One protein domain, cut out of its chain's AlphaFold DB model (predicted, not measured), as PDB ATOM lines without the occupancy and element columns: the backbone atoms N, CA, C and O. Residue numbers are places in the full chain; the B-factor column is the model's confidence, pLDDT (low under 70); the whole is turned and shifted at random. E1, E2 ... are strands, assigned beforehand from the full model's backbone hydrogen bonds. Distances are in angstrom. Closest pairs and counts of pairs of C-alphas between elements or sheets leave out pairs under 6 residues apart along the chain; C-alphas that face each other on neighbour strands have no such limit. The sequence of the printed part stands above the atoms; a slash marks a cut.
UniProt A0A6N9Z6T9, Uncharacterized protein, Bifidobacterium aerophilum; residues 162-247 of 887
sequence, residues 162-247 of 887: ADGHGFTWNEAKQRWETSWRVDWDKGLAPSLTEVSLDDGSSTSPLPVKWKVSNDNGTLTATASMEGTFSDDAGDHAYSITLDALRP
ATOM      1  N   ALA A 162     119.536 129.953 139.426       86.44
ATOM      2  CA  ALA A 162     118.079 129.869 139.540       86.44
ATOM      3  C   ALA A 162     117.449 131.248 139.283       86.44
ATOM      4  O   ALA A 162     117.688 132.175 140.052       86.44
ATOM      5  N   ASP A 163     116.691 131.405 138.194       85.94
ATOM      6  CA  ASP A 163     116.150 132.686 137.701       85.94
ATOM      7  C   ASP A 163     117.197 133.826 137.688       85.94
ATOM      8  O   ASP A 163     116.921 134.969 138.055       85.94
ATOM      9  N   GLY A 164     118.437 133.520 137.288       81.94
ATOM     10  CA  GLY A 164     119.549 134.477 137.264       81.94
ATOM     11  C   GLY A 164     120.276 134.663 138.602       81.94
ATOM     12  O   GLY A 164     121.279 135.378 138.654       81.94
ATOM     13  N   HIS A 165     119.831 134.012 139.679       86.94
ATOM     14  CA  HIS A 165     120.497 134.032 140.980       86.94
ATOM     15  C   HIS A 165     121.499 132.876 141.097       86.94
ATOM     16  O   HIS A 165     121.130 131.702 141.063       86.94
ATOM     17  N   GLY A 166     122.784 133.209 141.243       82.56
ATOM     18  CA  GLY A 166     123.849 132.221 141.425       82.56
ATOM     19  C   GLY A 166     123.753 131.482 142.763       82.56
ATOM     20  O   GLY A 166     123.168 131.979 143.732       82.56
ATOM     21  N   PHE A 167     124.354 130.296 142.815       89.19
ATOM     22  CA  PHE A 167     124.447 129.492 144.029       89.19
ATOM     23  C   PHE A 167     125.733 129.777 144.807       89.19
ATOM     24  O   PHE A 167     126.787 130.028 144.230       89.19
ATOM     25  N   THR A 168     125.654 129.684 146.134       87.62
ATOM     26  CA  THR A 168     126.818 129.750 147.031       87.62
ATOM     27  C   THR A 168     126.916 128.466 147.848       87.62
ATOM     28  O   THR A 168     125.907 127.977 148.355       87.62
ATOM     29  N   TRP A 169     128.117 127.910 147.996       87.94
ATOM     30  CA  TRP A 169     128.320 126.703 148.792       87.94
ATOM     31  C   TRP A 169     128.116 126.980 150.285       87.94
ATOM     32  O   TRP A 169     128.752 127.864 150.862       87.94
ATOM     33  N   ASN A 170     127.246 126.203 150.933       84.50
ATOM     34  CA  ASN A 170     127.073 126.215 152.381       84.50
ATOM     35  C   ASN A 170     127.832 125.036 153.010       84.50
ATOM     36  O   ASN A 170     127.325 123.912 153.059       84.50
ATOM     37  N   GLU A 171     129.021 125.312 153.560       79.62
ATOM     38  CA  GLU A 171     129.868 124.299 154.212       79.62
ATOM     39  C   GLU A 171     129.153 123.551 155.349       79.62
ATOM     40  O   GLU A 171     129.350 122.350 155.517       79.62
ATOM     41  N   ALA A 172     128.300 124.217 156.133       80.00
ATOM     42  CA  ALA A 172     127.647 123.590 157.283       80.00
ATOM     43  C   ALA A 172     126.568 122.578 156.871       80.00
ATOM     44  O   ALA A 172     126.333 121.599 157.579       80.00
ATOM     45  N   LYS A 173     125.904 122.821 155.739       81.69
ATOM     46  CA  LYS A 173     124.810 121.979 155.234       81.69
ATOM     47  C   LYS A 173     125.228 121.054 154.094       81.69
ATOM     48  O   LYS A 173     124.401 120.264 153.652       81.69
ATOM     49  N   GLN A 174     126.480 121.156 153.641       84.94
ATOM     50  CA  GLN A 174     127.031 120.381 152.528       84.94
ATOM     51  C   GLN A 174     126.149 120.472 151.267       84.94
ATOM     52  O   GLN A 174     125.846 119.464 150.633       84.94
ATOM     53  N   ARG A 175     125.683 121.686 150.941       88.19
ATOM     54  CA  ARG A 175     124.831 121.951 149.771       88.19
ATOM     55  C   ARG A 175     124.993 123.376 149.251       88.19
ATOM     56  O   ARG A 175     125.363 124.277 150.002       88.19
ATOM     57  N   TRP A 176     124.632 123.583 147.997       88.44
ATOM     58  CA  TRP A 176     124.568 124.884 147.340       88.44
ATOM     59  C   TRP A 176     123.267 125.618 147.684       88.44
ATOM     60  O   TRP A 176     122.197 125.024 147.651       88.44
ATOM     61  N   GLU A 177     123.320 126.903 148.034       90.44
ATOM     62  CA  GLU A 177     122.134 127.676 148.432       90.44
ATOM     63  C   GLU A 177     122.010 129.002 147.674       90.44
ATOM     64  O   GLU A 177     123.011 129.641 147.342       90.44
ATOM     65  N   THR A 178     120.769 129.430 147.438       89.88
ATOM     66  CA  THR A 178     120.431 130.781 146.968       89.88
ATOM     67  C   THR A 178     119.086 131.249 147.543       89.88
ATOM     68  O   THR A 178     118.236 130.427 147.904       89.88
ATOM     69  N   SER A 179     118.887 132.562 147.693       88.50
ATOM     70  CA  SER A 179     117.638 133.123 148.227       88.50
ATOM     71  C   SER A 179     117.362 134.564 147.793       88.50
ATOM     72  O   SER A 179     118.286 135.356 147.598       88.50
ATOM     73  N   TRP A 180     116.076 134.915 147.659       89.38
ATOM     74  CA  TRP A 180     115.622 136.279 147.346       89.38
ATOM     75  C   TRP A 180     114.171 136.549 147.791       89.38
ATOM     76  O   TRP A 180     113.463 135.661 148.267       89.38
ATOM     77  N   ARG A 181     113.723 137.807 147.669       83.25
ATOM     78  CA  ARG A 181     112.360 138.245 148.025       83.25
ATOM     79  C   ARG A 181     111.459 138.383 146.803       83.25
ATOM     80  O   ARG A 181     111.918 138.801 145.746       83.25
ATOM     81  N   VAL A 182     110.173 138.094 146.995       83.38
ATOM     82  CA  VAL A 182     109.121 138.180 145.970       83.38
ATOM     83  C   VAL A 182     108.079 139.225 146.377       83.38
ATOM     84  O   VAL A 182     107.675 139.286 147.541       83.38
ATOM     85  N   ASP A 183     107.618 140.032 145.423       76.88
ATOM     86  CA  ASP A 183     106.570 141.033 145.651       76.88
ATOM     87  C   ASP A 183     105.184 140.378 145.855       76.88
ATOM     88  O   ASP A 183     104.820 139.419 145.165       76.88
ATOM     89  N   TRP A 184     104.383 140.892 146.803       80.94
ATOM     90  CA  TRP A 184     103.055 140.355 147.154       80.94
ATOM     91  C   TRP A 184     101.971 141.438 147.188       80.94
ATOM     92  O   TRP A 184     101.476 141.850 148.238       80.94
ATOM     93  N   ASP A 185     101.557 141.865 145.996       62.59
ATOM     94  CA  ASP A 185     100.642 143.000 145.852       62.59
ATOM     95  C   ASP A 185      99.151 142.617 145.920       62.59
ATOM     96  O   ASP A 185      98.324 143.422 146.360       62.59
ATOM     97  N   LYS A 186      98.759 141.414 145.458       60.31
ATOM     98  CA  LYS A 186      97.343 140.995 145.315       60.31
ATOM     99  C   LYS A 186      97.163 139.474 145.455       60.31
ATOM    100  O   LYS A 186      97.954 138.713 144.916       60.31
ATOM    101  N   GLY A 187      96.078 139.031 146.109       61.03
ATOM    102  CA  GLY A 187      95.703 137.608 146.250       61.03
ATOM    103  C   GLY A 187      96.028 136.980 147.616       61.03
ATOM    104  O   GLY A 187      96.616 137.625 148.482       61.03
ATOM    105  N   LEU A 188      95.603 135.724 147.824       60.88
ATOM    106  CA  LEU A 188      95.809 134.966 149.076       60.88
ATOM    107  C   LEU A 188      97.227 134.368 149.216       60.88
ATOM    108  O   LEU A 188      97.581 133.921 150.302       60.88
ATOM    109  N   ALA A 189      98.030 134.374 148.148       68.06
ATOM    110  CA  ALA A 189      99.435 133.954 148.112       68.06
ATOM    111  C   ALA A 189     100.199 134.778 147.048       68.06
ATOM    112  O   ALA A 189      99.538 135.367 146.183       68.06
ATOM    113  N   PRO A 190     101.547 134.836 147.082       80.31
ATOM    114  CA  PRO A 190     102.344 135.485 146.037       80.31
ATOM    115  C   PRO A 190     102.134 134.849 144.652       80.31
ATOM    116  O   PRO A 190     101.836 133.659 144.543       80.31
ATOM    117  N   SER A 191     102.289 135.639 143.583       79.44
ATOM    118  CA  SER A 191     101.957 135.222 142.209       79.44
ATOM    119  C   SER A 191     103.023 134.374 141.509       79.44
ATOM    120  O   SER A 191     102.744 133.840 140.439       79.44
ATOM    121  N   LEU A 192     104.230 134.258 142.069       83.62
ATOM    122  CA  LEU A 192     105.291 133.418 141.509       83.62
ATOM    123  C   LEU A 192     104.974 131.938 141.768       83.62
ATOM    124  O   LEU A 192     104.874 131.523 142.925       83.62
ATOM    125  N   THR A 193     104.807 131.155 140.702       83.12
ATOM    126  CA  THR A 193     104.407 129.739 140.781       83.12
ATOM    127  C   THR A 193     105.516 128.761 140.423       83.12
ATOM    128  O   THR A 193     105.412 127.594 140.791       83.12
ATOM    129  N   GLU A 194     106.565 129.202 139.728       86.19
ATOM    130  CA  GLU A 194     107.689 128.370 139.282       86.19
ATOM    131  C   GLU A 194     108.994 129.186 139.292       86.19
ATOM    132  O   GLU A 194     108.940 130.407 139.143       86.19
ATOM    133  N   VAL A 195     110.132 128.512 139.477       87.69
ATOM    134  CA  VAL A 195     111.503 129.049 139.378       87.69
ATOM    135  C   VAL A 195     112.277 128.247 138.334       87.69
ATOM    136  O   VAL A 195     112.203 127.019 138.345       87.69
ATOM    137  N   SER A 196     113.039 128.893 137.454       85.25
ATOM    138  CA  SER A 196     113.818 128.209 136.411       85.25
ATOM    139  C   SER A 196     115.247 127.938 136.877       85.25
ATOM    140  O   SER A 196     115.977 128.875 137.186       85.25
ATOM    141  N   LEU A 197     115.671 126.673 136.900       86.62
ATOM    142  CA  LEU A 197     117.063 126.282 137.131       86.62
ATOM    143  C   LEU A 197     117.792 126.147 135.788       86.62
ATOM    144  O   LEU A 197     117.360 125.364 134.946       86.62
ATOM    145  N   ASP A 198     118.878 126.886 135.599       83.31
ATOM    146  CA  ASP A 198     119.706 126.909 134.389       83.31
ATOM    147  C   ASP A 198     121.095 126.328 134.687       83.31
ATOM    148  O   ASP A 198     121.783 126.800 135.595       83.31
ATOM    149  N   ASP A 199     121.490 125.298 133.933       74.31
ATOM    150  CA  ASP A 199     122.790 124.615 134.031       74.31
ATOM    151  C   ASP A 199     123.785 125.023 132.922       74.31
ATOM    152  O   ASP A 199     124.868 124.452 132.802       74.31
ATOM    153  N   GLY A 200     123.425 126.010 132.093       69.19
ATOM    154  CA  GLY A 200     124.209 126.472 130.947       69.19
ATOM    155  C   GLY A 200     124.043 125.634 129.674       69.19
ATOM    156  O   GLY A 200     124.509 126.047 128.611       69.19
ATOM    157  N   SER A 201     123.352 124.494 129.744       67.00
ATOM    158  CA  SER A 201     122.985 123.646 128.600       67.00
ATOM    159  C   SER A 201     121.465 123.487 128.432       67.00
ATOM    160  O   SER A 201     120.983 123.314 127.309       67.00
ATOM    161  N   SER A 202     120.703 123.583 129.527       74.25
ATOM    162  CA  SER A 202     119.250 123.450 129.584       74.25
ATOM    163  C   SER A 202     118.644 124.210 130.775       74.25
ATOM    164  O   SER A 202     119.305 124.456 131.781       74.25
ATOM    165  N   THR A 203     117.359 124.567 130.670       79.12
ATOM    166  CA  THR A 203     116.591 125.201 131.757       79.12
ATOM    167  C   THR A 203     115.446 124.297 132.216       79.12
ATOM    168  O   THR A 203     114.626 123.891 131.388       79.12
ATOM    169  N   SER A 204     115.345 124.026 133.520       80.25
ATOM    170  CA  SER A 204     114.321 123.164 134.133       80.25
ATOM    171  C   SER A 204     113.423 123.937 135.116       80.25
ATOM    172  O   SER A 204     113.950 124.570 136.029       80.25
ATOM    173  N   PRO A 205     112.080 123.888 134.990       83.81
ATOM    174  CA  PRO A 205     111.175 124.576 135.910       83.81
ATOM    175  C   PRO A 205     110.979 123.805 137.228       83.81
ATOM    176  O   PRO A 205     110.739 122.596 137.236       83.81
ATOM    177  N   LEU A 206     111.020 124.527 138.349       86.38
ATOM    178  CA  LEU A 206     110.776 124.036 139.705       86.38
ATOM    179  C   LEU A 206     109.491 124.670 140.269       86.38
ATOM    180  O   LEU A 206     109.419 125.893 140.373       86.38
ATOM    181  N   PRO A 207     108.474 123.886 140.670       84.81
ATOM    182  CA  PRO A 207     107.224 124.437 141.188       84.81
ATOM    183  C   PRO A 207     107.388 125.035 142.592       84.81
ATOM    184  O   PRO A 207     107.875 124.378 143.517       84.81
ATOM    185  N   VAL A 208     106.881 126.253 142.779       86.94
ATOM    186  CA  VAL A 208     106.889 126.981 144.053       86.94
ATOM    187  C   VAL A 208     105.630 126.653 144.855       86.94
ATOM    188  O   VAL A 208     104.501 126.824 144.393       86.94
ATOM    189  N   LYS A 209     105.813 126.220 146.106       84.69
ATOM    190  CA  LYS A 209     104.722 126.016 147.070       84.69
ATOM    191  C   LYS A 209     104.866 126.980 148.244       84.69
ATOM    192  O   LYS A 209     105.750 126.810 149.080       84.69
ATOM    193  N   TRP A 210     103.970 127.963 148.311       85.94
ATOM    194  CA  TRP A 210     103.949 128.977 149.368       85.94
ATOM    195  C   TRP A 210     103.310 128.473 150.661       85.94
ATOM    196  O   TRP A 210     102.235 127.870 150.653       85.94
ATOM    197  N   LYS A 211     103.930 128.808 151.790       83.31
ATOM    198  CA  LYS A 211     103.365 128.691 153.136       83.31
ATOM    199  C   LYS A 211     103.066 130.092 153.672       83.31
ATOM    200  O   LYS A 211     103.988 130.889 153.785       83.31
ATOM    201  N   VAL A 212     101.802 130.382 153.995       80.00
ATOM    202  CA  VAL A 212     101.330 131.715 154.428       80.00
ATOM    203  C   VAL A 212     101.014 131.741 155.933       80.00
ATOM    204  O   VAL A 212     100.390 130.810 156.442       80.00
ATOM    205  N   SER A 213     101.399 132.814 156.631       74.69
ATOM    206  CA  SER A 213     101.112 133.095 158.051       74.69
ATOM    207  C   SER A 213     100.623 134.537 158.280       74.69
ATOM    208  O   SER A 213     100.864 135.413 157.452       74.69
ATOM    209  N   ASN A 214      99.915 134.786 159.392       66.75
ATOM    210  CA  ASN A 214      99.441 136.111 159.819       66.75
ATOM    211  C   ASN A 214      99.906 136.394 161.253       66.75
ATOM    212  O   ASN A 214      99.362 135.811 162.189       66.75
ATOM    213  N   ASP A 215     100.862 137.307 161.403       55.62
ATOM    214  CA  ASP A 215     101.372 137.756 162.697       55.62
ATOM    215  C   ASP A 215     101.048 139.245 162.881       55.62
ATOM    216  O   ASP A 215     101.515 140.101 162.128       55.62
ATOM    217  N   ASN A 216     100.233 139.571 163.891       50.56
ATOM    218  CA  ASN A 216      99.876 140.947 164.270       50.56
ATOM    219  C   ASN A 216      99.384 141.839 163.108       50.56
ATOM    220  O   ASN A 216      99.740 143.015 163.016       50.56
ATOM    221  N   GLY A 217      98.552 141.296 162.214       55.97
ATOM    222  CA  GLY A 217      97.998 142.064 161.093       55.97
ATOM    223  C   GLY A 217      98.989 142.298 159.950       55.97
ATOM    224  O   GLY A 217      98.715 143.115 159.069       55.97
ATOM    225  N   THR A 218     100.116 141.577 159.954       60.44
ATOM    226  CA  THR A 218     101.039 141.455 158.825       60.44
ATOM    227  C   THR A 218     100.980 140.027 158.287       60.44
ATOM    228  O   THR A 218     101.221 139.066 159.016       60.44
ATOM    229  N   LEU A 219     100.664 139.877 157.004       70.81
ATOM    230  CA  LEU A 219     100.736 138.597 156.310       70.81
ATOM    231  C   LEU A 219     102.175 138.344 155.832       70.81
ATOM    232  O   LEU A 219     102.786 139.232 155.236       70.81
ATOM    233  N   THR A 220     102.698 137.136 156.052       76.00
ATOM    234  CA  THR A 220     104.021 136.662 155.597       76.00
ATOM    235  C   THR A 220     103.888 135.368 154.788       76.00
ATOM    236  O   THR A 220     103.027 134.543 155.095       76.00
ATOM    237  N   ALA A 221     104.713 135.173 153.754       82.25
ATOM    238  CA  ALA A 221     104.737 133.939 152.960       82.25
ATOM    239  C   ALA A 221     106.170 133.470 152.658       82.25
ATOM    240  O   ALA A 221     107.005 134.293 152.290       82.25
ATOM    241  N   THR A 222     106.441 132.165 152.784       84.38
ATOM    242  CA  THR A 222     107.757 131.557 152.495       84.38
ATOM    243  C   THR A 222     107.649 130.308 151.615       84.38
ATOM    244  O   THR A 222     106.655 129.579 151.686       84.38
ATOM    245  N   ALA A 223     108.657 130.046 150.778       86.31
ATOM    246  CA  ALA A 223     108.769 128.826 149.971       86.31
ATOM    247  C   ALA A 223     110.217 128.304 149.937       86.31
ATOM    248  O   ALA A 223     111.160 129.093 149.925       86.31
ATOM    249  N   SER A 224     110.393 126.977 149.917       87.62
ATOM    250  CA  SER A 224     111.703 126.316 149.821       87.62
ATOM    251  C   SER A 224     111.662 125.176 148.806       87.62
ATOM    252  O   SER A 224     110.706 124.393 148.793       87.62
ATOM    253  N   MET A 225     112.687 125.095 147.962       88.12
ATOM    254  CA  MET A 225     112.892 124.048 146.957       88.12
ATOM    255  C   MET A 225     114.281 123.442 147.159       88.12
ATOM    256  O   MET A 225     115.229 124.165 147.454       88.12
ATOM    257  N   GLU A 226     114.413 122.126 147.016       88.19
ATOM    258  CA  GLU A 226     115.682 121.405 147.173       88.19
ATOM    259  C   GLU A 226     115.816 120.350 146.072       88.19
ATOM    260  O   GLU A 226     114.809 119.796 145.623       88.19
ATOM    261  N   GLY A 227     117.045 120.066 145.643       84.62
ATOM    262  CA  GLY A 227     117.319 119.087 144.594       84.62
ATOM    263  C   GLY A 227     118.790 118.689 144.509       84.62
ATOM    264  O   GLY A 227     119.598 119.077 145.352       84.62
ATOM    265  N   THR A 228     119.123 117.910 143.481       85.69
ATOM    266  CA  THR A 228     120.488 117.456 143.183       85.69
ATOM    267  C   THR A 228     120.856 117.868 141.761       85.69
ATOM    268  O   THR A 228     120.039 117.738 140.852       85.69
ATOM    269  N   PHE A 229     122.068 118.378 141.586       83.25
ATOM    270  CA  PHE A 229     122.695 118.749 140.325       83.25
ATOM    271  C   PHE A 229     123.847 117.777 140.052       83.25
ATOM    272  O   PHE A 229     124.698 117.619 140.919       83.25
ATOM    273  N   SER A 230     123.892 117.137 138.888       80.81
ATOM    274  CA  SER A 230     124.896 116.109 138.572       80.81
ATOM    275  C   SER A 230     125.829 116.578 137.457       80.81
ATOM    276  O   SER A 230     125.351 116.990 136.402       80.81
ATOM    277  N   ASP A 231     127.141 116.469 137.665       79.06
ATOM    278  CA  ASP A 231     128.183 116.685 136.652       79.06
ATOM    279  C   ASP A 231     129.228 115.551 136.667       79.06
ATOM    280  O   ASP A 231     129.114 114.587 137.425       79.06
ATOM    281  N   ASP A 232     130.256 115.639 135.815       76.50
ATOM    282  CA  ASP A 232     131.291 114.597 135.720       76.50
ATOM    283  C   ASP A 232     132.165 114.479 136.989       76.50
ATOM    284  O   ASP A 232     132.911 113.507 137.123       76.50
ATOM    285  N   ALA A 233     132.083 115.434 137.927       73.25
ATOM    286  CA  ALA A 233     132.722 115.339 139.239       73.25
ATOM    287  C   ALA A 233     131.804 114.708 140.307       73.25
ATOM    288  O   ALA A 233     132.302 114.285 141.355       73.25
ATOM    289  N   GLY A 234     130.495 114.599 140.047       80.31
ATOM    290  CA  GLY A 234     129.527 113.872 140.870       80.31
ATOM    291  C   GLY A 234     128.188 114.592 141.066       80.31
ATOM    292  O   GLY A 234     127.842 115.537 140.362       80.31
ATOM    293  N   ASP A 235     127.424 114.117 142.053       84.44
ATOM    294  CA  ASP A 235     126.128 114.674 142.452       84.44
ATOM    295  C   ASP A 235     126.289 115.737 143.557       84.44
ATOM    296  O   ASP A 235     126.875 115.475 144.610       84.44
ATOM    297  N   HIS A 236     125.679 116.909 143.366       82.38
ATOM    298  CA  HIS A 236     125.746 118.077 144.250       82.38
ATOM    299  C   HIS A 236     124.347 118.501 144.714       82.38
ATOM    300  O   HIS A 236     123.484 118.824 143.905       82.38
ATOM    301  N   ALA A 237     124.093 118.550 146.022       87.38
ATOM    302  CA  ALA A 237     122.800 119.012 146.543       87.38
ATOM    303  C   ALA A 237     122.650 120.544 146.450       87.38
ATOM    304  O   ALA A 237     123.614 121.270 146.706       87.38
ATOM    305  N   TYR A 238     121.436 121.043 146.180       88.44
ATOM    306  CA  TYR A 238     121.102 122.474 146.193       88.44
ATOM    307  C   TYR A 238     119.787 122.802 146.928       88.44
ATOM    308  O   TYR A 238     118.918 121.947 147.102       88.44
ATOM    309  N   SER A 239     119.626 124.062 147.352       89.31
ATOM    310  CA  SER A 239     118.412 124.614 147.966       89.31
ATOM    311  C   SER A 239     118.154 126.071 147.551       89.31
ATOM    312  O   SER A 239     119.080 126.873 147.450       89.31
ATOM    313  N   ILE A 240     116.884 126.421 147.339       90.50
ATOM    314  CA  ILE A 240     116.403 127.758 146.967       90.50
ATOM    315  C   ILE A 240     115.343 128.201 147.983       90.50
ATOM    316  O   ILE A 240     114.405 127.448 148.245       90.50
ATOM    317  N   THR A 241     115.461 129.411 148.544       88.06
ATOM    318  CA  THR A 241     114.499 129.966 149.526       88.06
ATOM    319  C   THR A 241     113.906 131.311 149.079       88.06
ATOM    320  O   THR A 241     114.651 132.192 148.653       88.06
ATOM    321  N   LEU A 242     112.583 131.489 149.221       88.81
ATOM    322  CA  LEU A 242     111.819 132.688 148.826       88.81
ATOM    323  C   LEU A 242     110.971 133.260 149.983       88.81
ATOM    324  O   LEU A 242     110.320 132.476 150.676       88.81
ATOM    325  N   ASP A 243     110.878 134.597 150.113       85.38
ATOM    326  CA  ASP A 243     110.100 135.306 151.165       85.38
ATOM    327  C   ASP A 243     109.229 136.494 150.642       85.38
ATOM    328  O   ASP A 243     109.672 137.216 149.745       85.38
ATOM    329  N   ALA A 244     108.045 136.765 151.245       80.69
ATOM    330  CA  ALA A 244     107.129 137.904 150.939       80.69
ATOM    331  C   ALA A 244     106.292 138.463 152.150       80.69
ATOM    332  O   ALA A 244     106.043 137.717 153.100       80.69
ATOM    333  N   LEU A 245     105.822 139.744 152.132       74.69
ATOM    334  CA  LEU A 245     105.156 140.488 153.261       74.69
ATOM    335  C   LEU A 245     103.990 141.472 152.868       74.69
ATOM    336  O   LEU A 245     104.126 142.150 151.853       74.69
ATOM    337  N   ARG A 246     102.911 141.649 153.693       70.19
ATOM    338  CA  ARG A 246     101.766 142.625 153.499       70.19
ATOM    339  C   ARG A 246     101.030 143.155 154.797       70.19
ATOM    340  O   ARG A 246     100.709 142.315 155.629       70.19
ATOM    341  N   PRO A 247     100.635 144.460 154.968       56.09
ATOM    342  CA  PRO A 247      99.847 145.027 156.127       56.09
ATOM    343  C   PRO A 247      98.274 145.107 155.994       56.09
ATOM    344  O   PRO A 247      97.765 144.992 154.880       56.09
TER     345      PRO A 247
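What this domain is: This is residues 162 to 247 of the 887 residues of an uncharacterized protein of Bifidobacterium aerophilum (UniProt A0A6N9Z6T9). What shape does this domain have? It is a long, twisted ribbon of two strands, the hairpin E6 and E7, widened to a five-strand sheet by E2 and E1 beside E7 and by E5 beside one end of E6, with a small separate hairpin, E3 and E4, loosely over one face near the middle of E6. What is it built of, and how large is it? The printed part has 86 residues, no named helix and seven strands, E1 to E7 in order along the chain, in the class all strand; the larger sheet runs E1, E2, E7, E6, E5 and is mixed. It is only just loose, close to compact, with a radius of gyration of the C-alphas of 14.8 A, and spans 50 by 29 by 16 A.

Where its parts are: Where do the first strands lie? E1 is residues 168 to 170, 6.4 A long, with C-alpha 168 at (126.818, 129.750, 147.031). E2 is residues 175 to 181, 20.6 A long. Which strands follow? E3 is residues 194 to 198, 13.1 A long; E4, residues 203 to 207, and E5, residues 211 to 215, are each 13.3 A long. Where are the longest strands? E6 is residues 218 to 231, 42.9 A long, and E7 is residues 234 to 247, 45.7 A long, ending with C-alpha 247 at (99.847, 145.027, 156.127).

How they stand to each other: How is the larger sheet joined? E1 and E2 form an antiparallel hairpin, with N 168 and O 177 within hydrogen-bond range at 2.9 A. E2 and E7 are parallel, with an angle of 20 degrees between their directions and N 176 to O 237 at 2.8 A. E5, E6 and E7 form a meander, each strand the antiparallel neighbour of the one before, with N 213 to O 220 at 2.8 A and N 225 to O 240 at 2.9 A. Where is the other hairpin? E3 and E4 are antiparallel at 152 degrees, with N 195 to O 206 at 2.9 A. The closest C-alphas of E4 and E6, those of Leu 206 and Met 225, are 7.6 A apart, while E3 is apart from E6 and E7.

The domain as a whole: How far does it reach? The two C-alphas farthest apart, those of Gly 217 and Asp 232, are 50.1 A apart. Which link is long? The link from E2 to E3, residues 182 to 193, is long; the printed part has no cut. Where is confidence low? The mean pLDDT of the printed part is 80.1, with residues 185 to 189, 200 to 201, 214 to 218 and 247 under 70.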